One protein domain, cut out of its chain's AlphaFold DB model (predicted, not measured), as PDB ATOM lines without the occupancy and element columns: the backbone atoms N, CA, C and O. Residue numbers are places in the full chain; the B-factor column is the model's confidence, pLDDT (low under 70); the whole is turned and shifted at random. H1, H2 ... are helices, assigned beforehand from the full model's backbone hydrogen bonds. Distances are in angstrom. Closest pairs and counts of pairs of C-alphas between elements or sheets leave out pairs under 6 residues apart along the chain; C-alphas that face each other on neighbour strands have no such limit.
ATOM      1  N   LYS A   4      26.842  13.781 226.975       93.12
ATOM      2  CA  LYS A   4      26.736  15.184 226.536       93.12
ATOM      3  C   LYS A   4      27.997  15.989 226.851       93.12
ATOM      4  O   LYS A   4      28.392  16.834 226.052       93.12
ATOM      5  N   THR A   5      28.643  15.726 227.989       93.44
ATOM      6  CA  THR A   5      29.849  16.440 228.428       93.44
ATOM      7  C   THR A   5      31.050  16.044 227.581       93.44
ATOM      8  O   THR A   5      31.753  16.925 227.090       93.44
ATOM      9  N   ALA A   6      31.234  14.746 227.328       94.69
ATOM     10  CA  ALA A   6      32.290  14.248 226.449       94.69
ATOM     11  C   ALA A   6      32.198  14.874 225.046       94.69
ATOM     12  O   ALA A   6      33.177  15.424 224.534       94.69
ATOM     13  N   ILE A   7      30.995  14.874 224.459       95.62
ATOM     14  CA  ILE A   7      30.761  15.471 223.140       95.62
ATOM     15  C   ILE A   7      30.993  16.987 223.188       95.62
ATOM     16  O   ILE A   7      31.649  17.533 222.301       95.62
ATOM     17  N   LYS A   8      30.502  17.677 224.228       95.38
ATOM     18  CA  LYS A   8      30.676  19.128 224.397       95.38
ATOM     19  C   LYS A   8      32.148  19.528 224.443       95.38
ATOM     20  O   LYS A   8      32.521  20.484 223.770       95.38
ATOM     21  N   ASN A   9      32.976  18.803 225.193       95.56
ATOM     22  CA  ASN A   9      34.409  19.087 225.284       95.56
ATOM     23  C   ASN A   9      35.055  19.026 223.896       95.56
ATOM     24  O   ASN A   9      35.708  19.977 223.470       95.56
ATOM     25  N   ARG A  10      34.748  17.978 223.124       95.88
ATOM     26  CA  ARG A  10      35.264  17.832 221.761       95.88
ATOM     27  C   ARG A  10      34.717  18.879 220.785       95.88
ATOM     28  O   ARG A  10      35.435  19.321 219.890       95.88
ATOM     29  N   VAL A  11      33.463  19.303 220.948       96.25
ATOM     30  CA  VAL A  11      32.877  20.431 220.203       96.25
ATOM     31  C   VAL A  11      33.654  21.720 220.475       96.25
ATOM     32  O   VAL A  11      33.948  22.450 219.529       96.25
ATOM     33  N   CYS A  12      33.996  22.002 221.736       95.69
ATOM     34  CA  CYS A  12      34.780  23.178 222.113       95.69
ATOM     35  C   CYS A  12      36.185  23.139 221.499       95.69
ATOM     36  O   CYS A  12      36.597  24.115 220.880       95.69
ATOM     37  N   GLU A  13      36.875  21.998 221.567       95.25
ATOM     38  CA  GLU A  13      38.185  21.813 220.926       95.25
ATOM     39  C   GLU A  13      38.122  22.071 219.412       95.25
ATOM     40  O   GLU A  13      38.914  22.838 218.863       95.25
ATOM     41  N   LEU A  14      37.144  21.474 218.717       95.69
ATOM     42  CA  LEU A  14      36.964  21.677 217.276       95.69
ATOM     43  C   LEU A  14      36.626  23.129 216.933       95.69
ATOM     44  O   LEU A  14      37.071  23.631 215.899       95.69
ATOM     45  N   PHE A  15      35.853  23.807 217.783       96.00
ATOM     46  CA  PHE A  15      35.554  25.224 217.621       96.00
ATOM     47  C   PHE A  15      36.822  26.076 217.708       96.00
ATOM     48  O   PHE A  15      37.015  26.959 216.872       96.00
ATOM     49  N   GLU A  16      37.705  25.800 218.666       96.56
ATOM     50  CA  GLU A  16      38.985  26.497 218.797       96.56
ATOM     51  C   GLU A  16      39.899  26.239 217.596       96.56
ATOM     52  O   GLU A  16      40.417  27.197 217.010       96.56
ATOM     53  N   CYS A  17      40.028  24.981 217.157       95.38
ATOM     54  CA  CYS A  17      40.768  24.636 215.940       95.38
ATOM     55  C   CYS A  17      40.209  25.382 214.722       95.38
ATOM     56  O   CYS A  17      40.953  26.024 213.984       95.38
ATOM     57  N   TRP A  18      38.890  25.359 214.525       95.94
ATOM     58  CA  TRP A  18      38.236  26.059 213.422       95.94
ATOM     59  C   TRP A  18      38.451  27.578 213.477       95.94
ATOM     60  O   TRP A  18      38.751  28.206 212.454       95.94
ATOM     61  N   ARG A  19      38.290  28.188 214.656       95.25
ATOM     62  CA  ARG A  19      38.410  29.635 214.851       95.25
ATOM     63  C   ARG A  19      39.820  30.115 214.520       95.25
ATOM     64  O   ARG A  19      39.953  31.085 213.765       95.25
ATOM     65  N   ASN A  20      40.829  29.411 215.027       96.25
ATOM     66  CA  ASN A  20      42.231  29.819 214.966       96.25
ATOM     67  C   ASN A  20      42.945  29.389 213.673       96.25
ATOM     68  O   ASN A  20      43.945  30.009 213.307       96.25
ATOM     69  N   GLU A  21      42.427  28.393 212.947       97.00
ATOM     70  CA  GLU A  21      43.005  27.940 211.678       97.00
ATOM     71  C   GLU A  21      42.970  29.040 210.602       97.00
ATOM     72  O   GLU A  21      41.943  29.696 210.369       97.00
ATOM     73  N   GLN A  22      44.107  29.209 209.926       96.00
ATOM     74  CA  GLN A  22      44.338  30.198 208.872       96.00
ATOM     75  C   GLN A  22      44.299  29.561 207.477       96.00
ATOM     76  O   GLN A  22      43.896  30.212 206.509       96.00
ATOM     77  N   ASP A  23      44.651  28.277 207.354       97.75
ATOM     78  CA  ASP A  23      44.529  27.539 206.100       97.75
ATOM     79  C   ASP A  23      43.050  27.337 205.740       97.75
ATOM     80  O   ASP A  23      42.284  26.680 206.448       97.75
ATOM     81  N   LYS A  24      42.628  27.879 204.592       96.25
ATOM     82  CA  LYS A  24      41.222  27.840 204.154       96.25
ATOM     83  C   LYS A  24      40.671  26.419 203.986       96.25
ATOM     84  O   LYS A  24      39.484  26.205 204.241       96.25
ATOM     85  N   LYS A  25      41.484  25.460 203.529       96.69
ATOM     86  CA  LYS A  25      41.044  24.073 203.310       96.69
ATOM     87  C   LYS A  25      40.852  23.367 204.650       96.69
ATOM     88  O   LYS A  25      39.775  22.813 204.876       96.69
ATOM     89  N   LYS A  26      41.829  23.467 205.556       96.19
ATOM     90  CA  LYS A  26      41.734  22.907 206.914       96.19
ATOM     91  C   LYS A  26      40.616  23.558 207.720       96.19
ATOM     92  O   LYS A  26      39.806  22.862 208.322       96.19
ATOM     93  N   LYS A  27      40.464  24.883 207.631       96.69
ATOM     94  CA  LYS A  27      39.378  25.621 208.291       96.69
ATOM     95  C   LYS A  27      38.002  25.118 207.854       96.69
ATOM     96  O   LYS A  27      37.108  24.953 208.682       96.69
ATOM     97  N   LYS A  28      37.821  24.845 206.555       96.38
ATOM     98  CA  LYS A  28      36.577  24.269 206.023       96.38
ATOM     99  C   LYS A  28      36.339  22.847 206.538       96.38
ATOM    100  O   LYS A  28      35.190  22.499 206.805       96.38
ATOM    101  N   GLN A  29      37.395  22.050 206.687       96.88
ATOM    102  CA  GLN A  29      37.310  20.715 207.273       96.88
ATOM    103  C   GLN A  29      36.887  20.777 208.748       96.88
ATOM    104  O   GLN A  29      35.871  20.177 209.091       96.88
ATOM    105  N   TYR A  30      37.567  21.576 209.579       96.81
ATOM    106  CA  TYR A  30      37.200  21.743 210.989       96.81
ATOM    107  C   TYR A  30      35.766  22.237 211.159       96.81
ATOM    108  O   TYR A  30      35.041  21.713 211.997       96.81
ATOM    109  N   LYS A  31      35.311  23.181 210.323       95.38
ATOM    110  CA  LYS A  31      33.915  23.634 210.351       95.38
ATOM    111  C   LYS A  31      32.931  22.492 210.083       95.38
ATOM    112  O   LYS A  31      31.929  22.376 210.775       95.38
ATOM    113  N   LYS A  32      33.207  21.649 209.083       97.00
ATOM    114  CA  LYS A  32      32.339  20.514 208.739       97.00
ATOM    115  C   LYS A  32      32.261  19.502 209.885       97.00
ATOM    116  O   LYS A  32      31.176  19.008 210.179       97.00
ATOM    117  N   GLU A  33      33.397  19.198 210.508       96.56
ATOM    118  CA  GLU A  33      33.468  18.301 211.665       96.56
ATOM    119  C   GLU A  33      32.740  18.899 212.875       96.56
ATOM    120  O   GLU A  33      31.913  18.220 213.481       96.56
ATOM    121  N   TYR A  34      32.959  20.186 213.157       96.44
ATOM    122  CA  TYR A  34      32.248  20.935 214.191       96.44
ATOM    123  C   TYR A  34      30.731  20.897 213.975       96.44
ATOM    124  O   TYR A  34      30.006  20.486 214.873       96.44
ATOM    125  N   ASP A  35      30.239  21.255 212.784       94.94
ATOM    126  CA  ASP A  35      28.802  21.308 212.486       94.94
ATOM    127  C   ASP A  35      28.133  19.928 212.638       94.94
ATOM    128  O   ASP A  35      26.979  19.831 213.063       94.94
ATOM    129  N   ALA A  36      28.840  18.849 212.283       95.00
ATOM    130  CA  ALA A  36      28.354  17.484 212.467       95.00
ATOM    131  C   ALA A  36      28.291  17.109 213.953       95.00
ATOM    132  O   ALA A  36      27.261  16.620 214.425       95.00
ATOM    133  N   LEU A  37      29.359  17.394 214.697       95.56
ATOM    134  CA  LEU A  37      29.453  17.071 216.114       95.56
ATOM    135  C   LEU A  37      28.488  17.894 216.968       95.56
ATOM    136  O   LEU A  37      27.885  17.377 217.901       95.56
ATOM    137  N   TYR A  38      28.281  19.158 216.612       94.12
ATOM    138  CA  TYR A  38      27.338  20.051 217.274       94.12
ATOM    139  C   TYR A  38      25.897  19.536 217.162       94.12
ATOM    140  O   TYR A  38      25.123  19.624 218.113       94.12
ATOM    141  N   LYS A  39      25.534  18.931 216.022       92.75
ATOM    142  CA  LYS A  39      24.235  18.261 215.856       92.75
ATOM    143  C   LYS A  39      24.130  16.992 216.703       92.75
ATOM    144  O   LYS A  39      23.080  16.767 217.296       92.75
ATOM    145  N   GLU A  40      25.189  16.181 216.763       94.00
ATOM    146  CA  GLU A  40      25.246  14.992 217.633       94.00
ATOM    147  C   GLU A  40      25.094  15.392 219.110       94.00
ATOM    148  O   GLU A  40      24.279  14.808 219.820       94.00
ATOM    149  N   TYR A  41      25.771  16.465 219.536       94.62
ATOM    150  CA  TYR A  41      25.651  17.035 220.879       94.62
ATOM    151  C   TYR A  41      24.205  17.385 221.240       94.62
ATOM    152  O   TYR A  41      23.737  16.973 222.295       94.62
ATOM    153  N   TYR A  42      23.480  18.112 220.383       91.94
ATOM    154  CA  TYR A  42      22.099  18.489 220.706       91.94
ATOM    155  C   TYR A  42      21.135  17.312 220.716       91.94
ATOM    156  O   TYR A  42      20.245  17.288 221.555       91.94
ATOM    157  N   LYS A  43      21.323  16.317 219.846       92.62
ATOM    158  CA  LYS A  43      20.521  15.087 219.900       92.62
ATOM    159  C   LYS A  43      20.652  14.385 221.252       92.62
ATOM    160  O   LYS A  43      19.648  13.967 221.818       92.62
ATOM    161  N   VAL A  44      21.885  14.269 221.746       93.69
ATOM    162  CA  VAL A  44      22.178  13.687 223.060       93.69
ATOM    163  C   VAL A  44      21.627  14.573 224.171       93.69
ATOM    164  O   VAL A  44      20.949  14.075 225.054       93.69
ATOM    165  N   LEU A  45      21.836  15.889 224.102       91.44
ATOM    166  CA  LEU A  45      21.317  16.830 225.095       91.44
ATOM    167  C   LEU A  45      19.791  16.751 225.222       91.44
ATOM    168  O   LEU A  45      19.267  16.710 226.328       91.44
ATOM    169  N   ASP A  46      19.088  16.710 224.094       91.62
ATOM    170  CA  ASP A  46      17.632  16.615 224.055       91.62
ATOM    171  C   ASP A  46      17.134  15.273 224.619       91.62
ATOM    172  O   ASP A  46      16.096  15.226 225.283       91.62
ATOM    173  N   LYS A  47      17.878  14.184 224.382       91.69
ATOM    174  CA  LYS A  47      17.616  12.862 224.963       91.69
ATOM    175  C   LYS A  47      17.814  12.873 226.479       91.69
ATOM    176  O   LYS A  47      16.870  12.523 227.183       91.69
ATOM    177  N   ASP A  48      18.956  13.369 226.958       90.12
ATOM    178  CA  ASP A  48      19.245  13.547 228.386       90.12
ATOM    179  C   ASP A  48      18.135  14.356 229.064       90.12
ATOM    180  O   ASP A  48      17.599  13.949 230.086       90.12
ATOM    181  N   TRP A  49      17.753  15.500 228.487       87.25
ATOM    182  CA  TRP A  49      16.692  16.348 229.035       87.25
ATOM    183  C   TRP A  49      15.342  15.648 229.068       87.25
ATOM    184  O   TRP A  49      14.616  15.782 230.045       87.25
ATOM    185  N   THR A  50      15.002  14.890 228.026       85.69
ATOM    186  CA  THR A  50      13.741  14.141 227.989       85.69
ATOM    187  C   THR A  50      13.699  13.072 229.081       85.69
ATOM    188  O   THR A  50      12.650  12.862 229.683       85.69
ATOM    189  N   GLU A  51      14.814  12.393 229.349       84.75
ATOM    190  CA  GLU A  51      14.909  11.398 230.423       84.75
ATOM    191  C   GLU A  51      14.859  12.041 231.803       84.75
ATOM    192  O   GLU A  51      14.056  11.637 232.637       84.75
ATOM    193  N   LEU A  52      15.642  13.098 232.011       80.81
ATOM    194  CA  LEU A  52      15.649  13.846 233.262       80.81
ATOM    195  C   LEU A  52      14.280  14.462 233.558       80.81
ATOM    196  O   LEU A  52      13.827  14.405 234.693       80.81
ATOM    197  N   LYS A  53      13.571  14.962 232.537       79.81
ATOM    198  CA  LYS A  53      12.213  15.498 232.680       79.81
ATOM    199  C   LYS A  53      11.191  14.439 233.095       79.81
ATOM    200  O   LYS A  53      10.274  14.745 233.850       79.81
ATOM    201  N   LYS A  54      11.326  13.189 232.635       72.62
ATOM    202  CA  LYS A  54      10.457  12.089 233.106       72.62
ATOM    203  C   LYS A  54      10.627  11.835 234.602       72.62
ATOM    204  O   LYS A  54       9.656  11.473 235.258       72.62
ATOM    205  N   ASN A  55      11.833  12.066 235.109       68.56
ATOM    206  CA  ASN A  55      12.200  11.886 236.508       68.56
ATOM    207  C   ASN A  55      12.266  13.231 237.261       68.56
ATOM    208  O   ASN A  55      12.891  13.318 238.316       68.56
ATOM    209  N   ASP A  56      11.648  14.289 236.720       70.12
ATOM    210  CA  ASP A  56      11.713  15.631 237.289       70.12
ATOM    211  C   ASP A  56      10.710  15.795 238.429       70.12
ATOM    212  O   ASP A  56       9.534  16.140 238.270       70.12
ATOM    213  N   ILE A  57      11.219  15.479 239.609       60.72
ATOM    214  CA  ILE A  57      10.508  15.496 240.880       60.72
ATOM    215  C   ILE A  57      10.173  16.929 241.315       60.72
ATOM    216  O   ILE A  57       9.098  17.147 241.867       60.72
ATOM    217  N   GLY A  58      11.047  17.898 241.019       61.50
ATOM    218  CA  GLY A  58      10.959  19.277 241.520       61.50
ATOM    219  C   GLY A  58      10.664  20.347 240.467       61.50
ATOM    220  O   GLY A  58      10.765  21.529 240.781       61.50
ATOM    221  N   GLY A  59      10.367  19.964 239.222       66.25
ATOM    222  CA  GLY A  59      10.176  20.914 238.119       66.25
ATOM    223  C   GLY A  59      11.473  21.595 237.654       66.25
ATOM    224  O   GLY A  59      11.437  22.570 236.907       66.25
ATOM    225  N   ILE A  60      12.639  21.090 238.074       69.12
ATOM    226  CA  ILE A  60      13.966  21.657 237.774       69.12
ATOM    227  C   ILE A  60      14.234  21.645 236.262       69.12
ATOM    228  O   ILE A  60      14.955  22.489 235.726       69.12
ATOM    229  N   TYR A  61      13.644  20.681 235.565       70.56
ATOM    230  CA  TYR A  61      13.776  20.449 234.137       70.56
ATOM    231  C   TYR A  61      12.481  20.775 233.373       70.56
ATOM    232  O   TYR A  61      12.401  20.516 232.168       70.56
ATOM    233  N   GLU A  62      11.474  21.363 234.027       68.31
ATOM    234  CA  GLU A  62      10.154  21.613 233.439       68.31
ATOM    235  C   GLU A  62      10.237  22.578 232.248       68.31
ATOM    236  O   GLU A  62       9.657  22.306 231.187       68.31
ATOM    237  N   ASP A  63      11.069  23.612 232.376       70.56
ATOM    238  CA  ASP A  63      11.329  24.625 231.347       70.56
ATOM    239  C   ASP A  63      12.289  24.161 230.240       70.56
ATOM    240  O   ASP A  63      12.443  24.834 229.215       70.56
ATOM    241  N   LEU A  64      12.947  23.006 230.397       73.06
ATOM    242  CA  LEU A  64      13.842  22.489 229.367       73.06
ATOM    243  C   LEU A  64      13.030  21.933 228.196       73.06
ATOM    244  O   LEU A  64      12.289  20.955 228.314       73.06
ATOM    245  N   GLN A  65      13.201  22.557 227.030       70.56
ATOM    246  CA  GLN A  65      12.562  22.133 225.792       70.56
ATOM    247  C   GLN A  65      13.590  21.578 224.803       70.56
ATOM    248  O   GLN A  65      14.559  22.274 224.477       70.56
ATOM    249  N   PRO A  66      13.376  20.354 224.280       77.88
ATOM    250  CA  PRO A  66      14.206  19.797 223.225       77.88
ATOM    251  C   PRO A  66      14.269  20.715 222.004       77.88
ATOM    252  O   PRO A  66      13.245  21.221 221.541       77.88
ATOM    253  N   LYS A  67      15.458  20.894 221.425       74.94
ATOM    254  CA  LYS A  67      15.613  21.646 220.165       74.94
ATOM    255  C   LYS A  67      15.362  20.779 218.931       74.94
ATOM    256  O   LYS A  67      15.035  21.293 217.859       74.94
ATOM    257  N   SER A  68      15.541  19.470 219.054       75.62
ATOM    258  CA  SER A  68      15.410  18.509 217.966       75.62
ATOM    259  C   SER A  68      13.963  18.072 217.777       75.62
ATOM    260  O   SER A  68      13.265  17.724 218.722       75.62
ATOM    261  N   LYS A  69      13.534  17.976 216.513       76.56
ATOM    262  CA  LYS A  69      12.206  17.444 216.148       76.56
ATOM    263  C   LYS A  69      12.026  15.962 216.491       76.56
ATOM    264  O   LYS A  69      10.901  15.482 216.551       76.56
ATOM    265  N   LYS A  70      13.131  15.225 216.621       85.50
ATOM    266  CA  LYS A  70      13.146  13.788 216.889       85.50
ATOM    267  C   LYS A  70      14.204  13.492 217.940       85.50
ATOM    268  O   LYS A  70      15.375  13.806 217.730       85.50
ATOM    269  N   ILE A  71      13.768  12.871 219.029       90.75
ATOM    270  CA  ILE A  71      14.636  12.325 220.069       90.75
ATOM    271  C   ILE A  71      15.221  11.002 219.565       90.75
ATOM    272  O   ILE A  71      14.528  10.223 218.904       90.75
ATOM    273  N   ILE A  72      16.508  10.785 219.820       93.50
ATOM    274  CA  ILE A  72      17.202   9.542 219.459       93.50
ATOM    275  C   ILE A  72      16.709   8.374 220.321       93.50
ATOM    276  O   ILE A  72      16.261   8.586 221.450       93.50
ATOM    277  N   SER A  73      16.750   7.153 219.783       93.88
ATOM    278  CA  SER A  73      16.317   5.962 220.524       93.88
ATOM    279  C   SER A  73      17.339   5.546 221.585       93.88
ATOM    280  O   SER A  73      18.472   6.036 221.593       93.88
ATOM    281  N   ASP A  74      16.947   4.626 222.466       93.06
ATOM    282  CA  ASP A  74      17.829   4.072 223.500       93.06
ATOM    283  C   ASP A  74      18.996   3.302 222.866       93.06
ATOM    284  O   ASP A  74      20.130   3.400 223.331       93.06
ATOM    285  N   GLU A  75      18.760   2.610 221.748       95.88
ATOM    286  CA  GLU A  75      19.809   1.900 221.011       95.88
ATOM    287  C   GLU A  75      20.795   2.868 220.344       95.88
ATOM    288  O   GLU A  75      22.007   2.642 220.387       95.88
ATOM    289  N   GLU A  76      20.303   3.966 219.751       95.38
ATOM    290  CA  GLU A  76      21.165   5.017 219.187       95.38
ATOM    291  C   GLU A  76      22.000   5.671 220.298       95.38
ATOM    292  O   GLU A  76      23.209   5.849 220.137       95.38
ATOM    293  N   TYR A  77      21.392   5.958 221.453       95.06
ATOM    294  CA  TYR A  77      22.089   6.513 222.612       95.06
ATOM    295  C   TYR A  77      23.158   5.556 223.162       95.06
ATOM    296  O   TYR A  77      24.304   5.962 223.358       95.06
ATOM    297  N   ALA A  78      22.835   4.272 223.340       94.50
ATOM    298  CA  ALA A  78      23.778   3.255 223.809       94.50
ATOM    299  C   ALA A  78      24.954   3.058 222.835       94.50
ATOM    300  O   ALA A  78      26.103   2.911 223.255       94.50
ATOM    301  N   SER A  79      24.698   3.120 221.525       96.19
ATOM    302  CA  SER A  79      25.756   3.074 220.512       96.19
ATOM    303  C   SER A  79      26.693   4.284 220.608       96.19
ATOM    304  O   SER A  79      27.916   4.134 220.528       96.19
ATOM    305  N   LEU A  80      26.142   5.483 220.833       96.19
ATOM    306  CA  LEU A  80      26.940   6.685 221.070       96.19
ATOM    307  C   LEU A  80      27.748   6.581 222.370       96.19
ATOM    308  O   LEU A  80      28.923   6.944 222.366       96.19
ATOM    309  N   MET A  81      27.170   6.042 223.445       95.44
ATOM    310  CA  MET A  81      27.870   5.786 224.709       95.44
ATOM    311  C   MET A  81      29.099   4.895 224.510       95.44
ATOM    312  O   MET A  81      30.183   5.257 224.962       95.44
ATOM    313  N   ASP A  82      28.970   3.764 223.809       95.88
ATOM    314  CA  ASP A  82      30.097   2.856 223.546       95.88
ATOM    315  C   ASP A  82      31.179   3.526 222.684       95.88
ATOM    316  O   ASP A  82      32.363   3.522 223.035       95.88
ATOM    317  N   LYS A  83      30.769   4.180 221.588       95.94
ATOM    318  CA  LYS A  83      31.671   4.937 220.706       95.94
ATOM    319  C   LYS A  83      32.479   5.963 221.499       95.94
ATOM    320  O   LYS A  83      33.700   6.022 221.364       95.94
ATOM    321  N   TRP A  84      31.813   6.780 222.307       96.56
ATOM    322  CA  TRP A  84      32.465   7.860 223.038       96.56
ATOM    323  C   TRP A  84      33.250   7.383 224.252       96.56
ATOM    324  O   TRP A  84      34.312   7.942 224.512       96.56
ATOM    325  N   SER A  85      32.822   6.317 224.927       95.12
ATOM    326  CA  SER A  85      33.614   5.710 226.006       95.12
ATOM    327  C   SER A  85      34.980   5.249 225.487       95.12
ATOM    328  O   SER A  85      35.997   5.463 226.141       95.12
ATOM    329  N   LYS A  86      35.043   4.712 224.259       96.06
ATOM    330  CA  LYS A  86      36.311   4.356 223.596       96.06
ATOM    331  C   LYS A  86      37.164   5.571 223.229       96.06
ATOM    332  O   LYS A  86      38.383   5.493 223.317       96.06
ATOM    333  N   ILE A  87      36.540   6.672 222.804       94.25
ATOM    334  CA  ILE A  87      37.248   7.910 222.429       94.25
ATOM    335  C   ILE A  87      37.879   8.570 223.656       94.25
ATOM    336  O   ILE A  87      39.026   9.001 223.591       94.25
ATOM    337  N   VAL A  88      37.128   8.672 224.753       93.69
ATOM    338  CA  VAL A  88      37.599   9.327 225.979       93.69
ATOM    339  C   VAL A  88      38.491   8.390 226.804       93.69
ATOM    340  O   VAL A  88      39.372   8.855 227.517       93.69
ATOM    341  N   GLY A  89      38.308   7.073 226.678       93.12
ATOM    342  CA  GLY A  89      39.060   6.076 227.442       93.12
ATOM    343  C   GLY A  89      38.511   5.840 228.852       93.12
ATOM    344  O   GLY A  89      39.194   5.245 229.679       93.12
ATOM    345  N   GLU A  90      37.283   6.277 229.130       91.94
ATOM    346  CA  GLU A  90      36.606   6.076 230.411       91.94
ATOM    347  C   GLU A  90      35.153   5.646 230.210       91.94
ATOM    348  O   GLU A  90      34.548   5.875 229.160       91.94
ATOM    349  N   LYS A  91      34.577   5.022 231.243       92.31
ATOM    350  CA  LYS A  91      33.161   4.659 231.243       92.31
ATOM    351  C   LYS A  91      32.314   5.926 231.353       92.31
ATOM    352  O   LYS A  91      32.377   6.640 232.354       92.31
ATOM    353  N   LEU A  92      31.483   6.166 230.345       93.81
ATOM    354  CA  LEU A  92      30.462   7.203 230.414       93.81
ATOM    355  C   LEU A  92      29.267   6.735 231.246       93.81
ATOM    356  O   LEU A  92      28.951   5.545 231.291       93.81
ATOM    357  N   LEU A  93      28.609   7.693 231.892       92.06
ATOM    358  CA  LEU A  93      27.459   7.465 232.763       92.06
ATOM    359  C   LEU A  93      26.172   7.954 232.107       92.06
ATOM    360  O   LEU A  93      26.172   8.973 231.399       92.06
ATOM    361  N   TYR A  94      25.082   7.237 232.365       90.75
ATOM    362  CA  TYR A  94      23.737   7.709 232.049       90.75
ATOM    363  C   TYR A  94      23.388   8.948 232.892       90.75
ATOM    364  O   TYR A  94      24.015   9.182 233.931       90.75
TER     365      TYR A  94
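Overview. This is residues 4 to 94 of the 188 residues of an uncharacterized protein of Clostridiales bacterium (UniProt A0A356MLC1). Start at residue 4 and you trace a long helical hairpin, H1 folding back into the much longer H2, which sticks out well past the place where H1 begins. A third helix, H3, lies obliquely beside the open side of this hairpin with few contacts, and a long link, residues 55 to 73, loops round H2 to reach it. The printed part has 91 residues with three named helices, in the order H1, H2, H3, and no named strand; the class is all helix. The whole is loose, with a radius of gyration of the C-alphas of 15.2 A, and elongated, spanning 50 by 29 by 21 A.

Arrangement. Look first at H1, residues 4 to 20, and H2, residues 24 to 54: they touch as a helical hairpin, closest at the C-alphas of Trp 18 and Tyr 30, 5.1 A apart. Their shallow tilt is 23 degrees, opposite ways. H3, residues 74 to 88, only just touches H1, with 3 pairs of C-alphas within 8 A, through residues 6 to 7 of H1 and 84 to 88 of H3; the closest C-alphas, of Ala 6 and Trp 84, are 7.2 A apart. These two run the same way at a steep tilt of 57 degrees. H2 and H3 are close but not clearly touching, closest at the C-alphas of Val 44 and Tyr 77, 7.2 A apart, at a steep tilt of 52 degrees, opposite ways. In H1, H2 and H3 every O i to N i+4 pair is within hydrogen-bond range.

Along the chain. Find C-alpha 4 at (26.736, 15.184, 226.536); from there H1 runs 24.3 A to C-alpha 20. H2 runs 45.1 A from C-alpha 24 to C-alpha 54 at (10.457, 12.089, 233.106). H3 runs 20.6 A from C-alpha 74 to C-alpha 88 at (37.599, 9.327, 225.979).

Size, cuts and confidence. The C-alphas of Asp 23 and Ile 57, the two farthest apart, are 50.1 A apart. The printed part has no cut; the link from H1 to H2 is tight, that from H2 to H3 long, with 19 residues. The mean pLDDT of the printed part is 89.8; look for values under 70 at residues 55, 57 to 60 and 62.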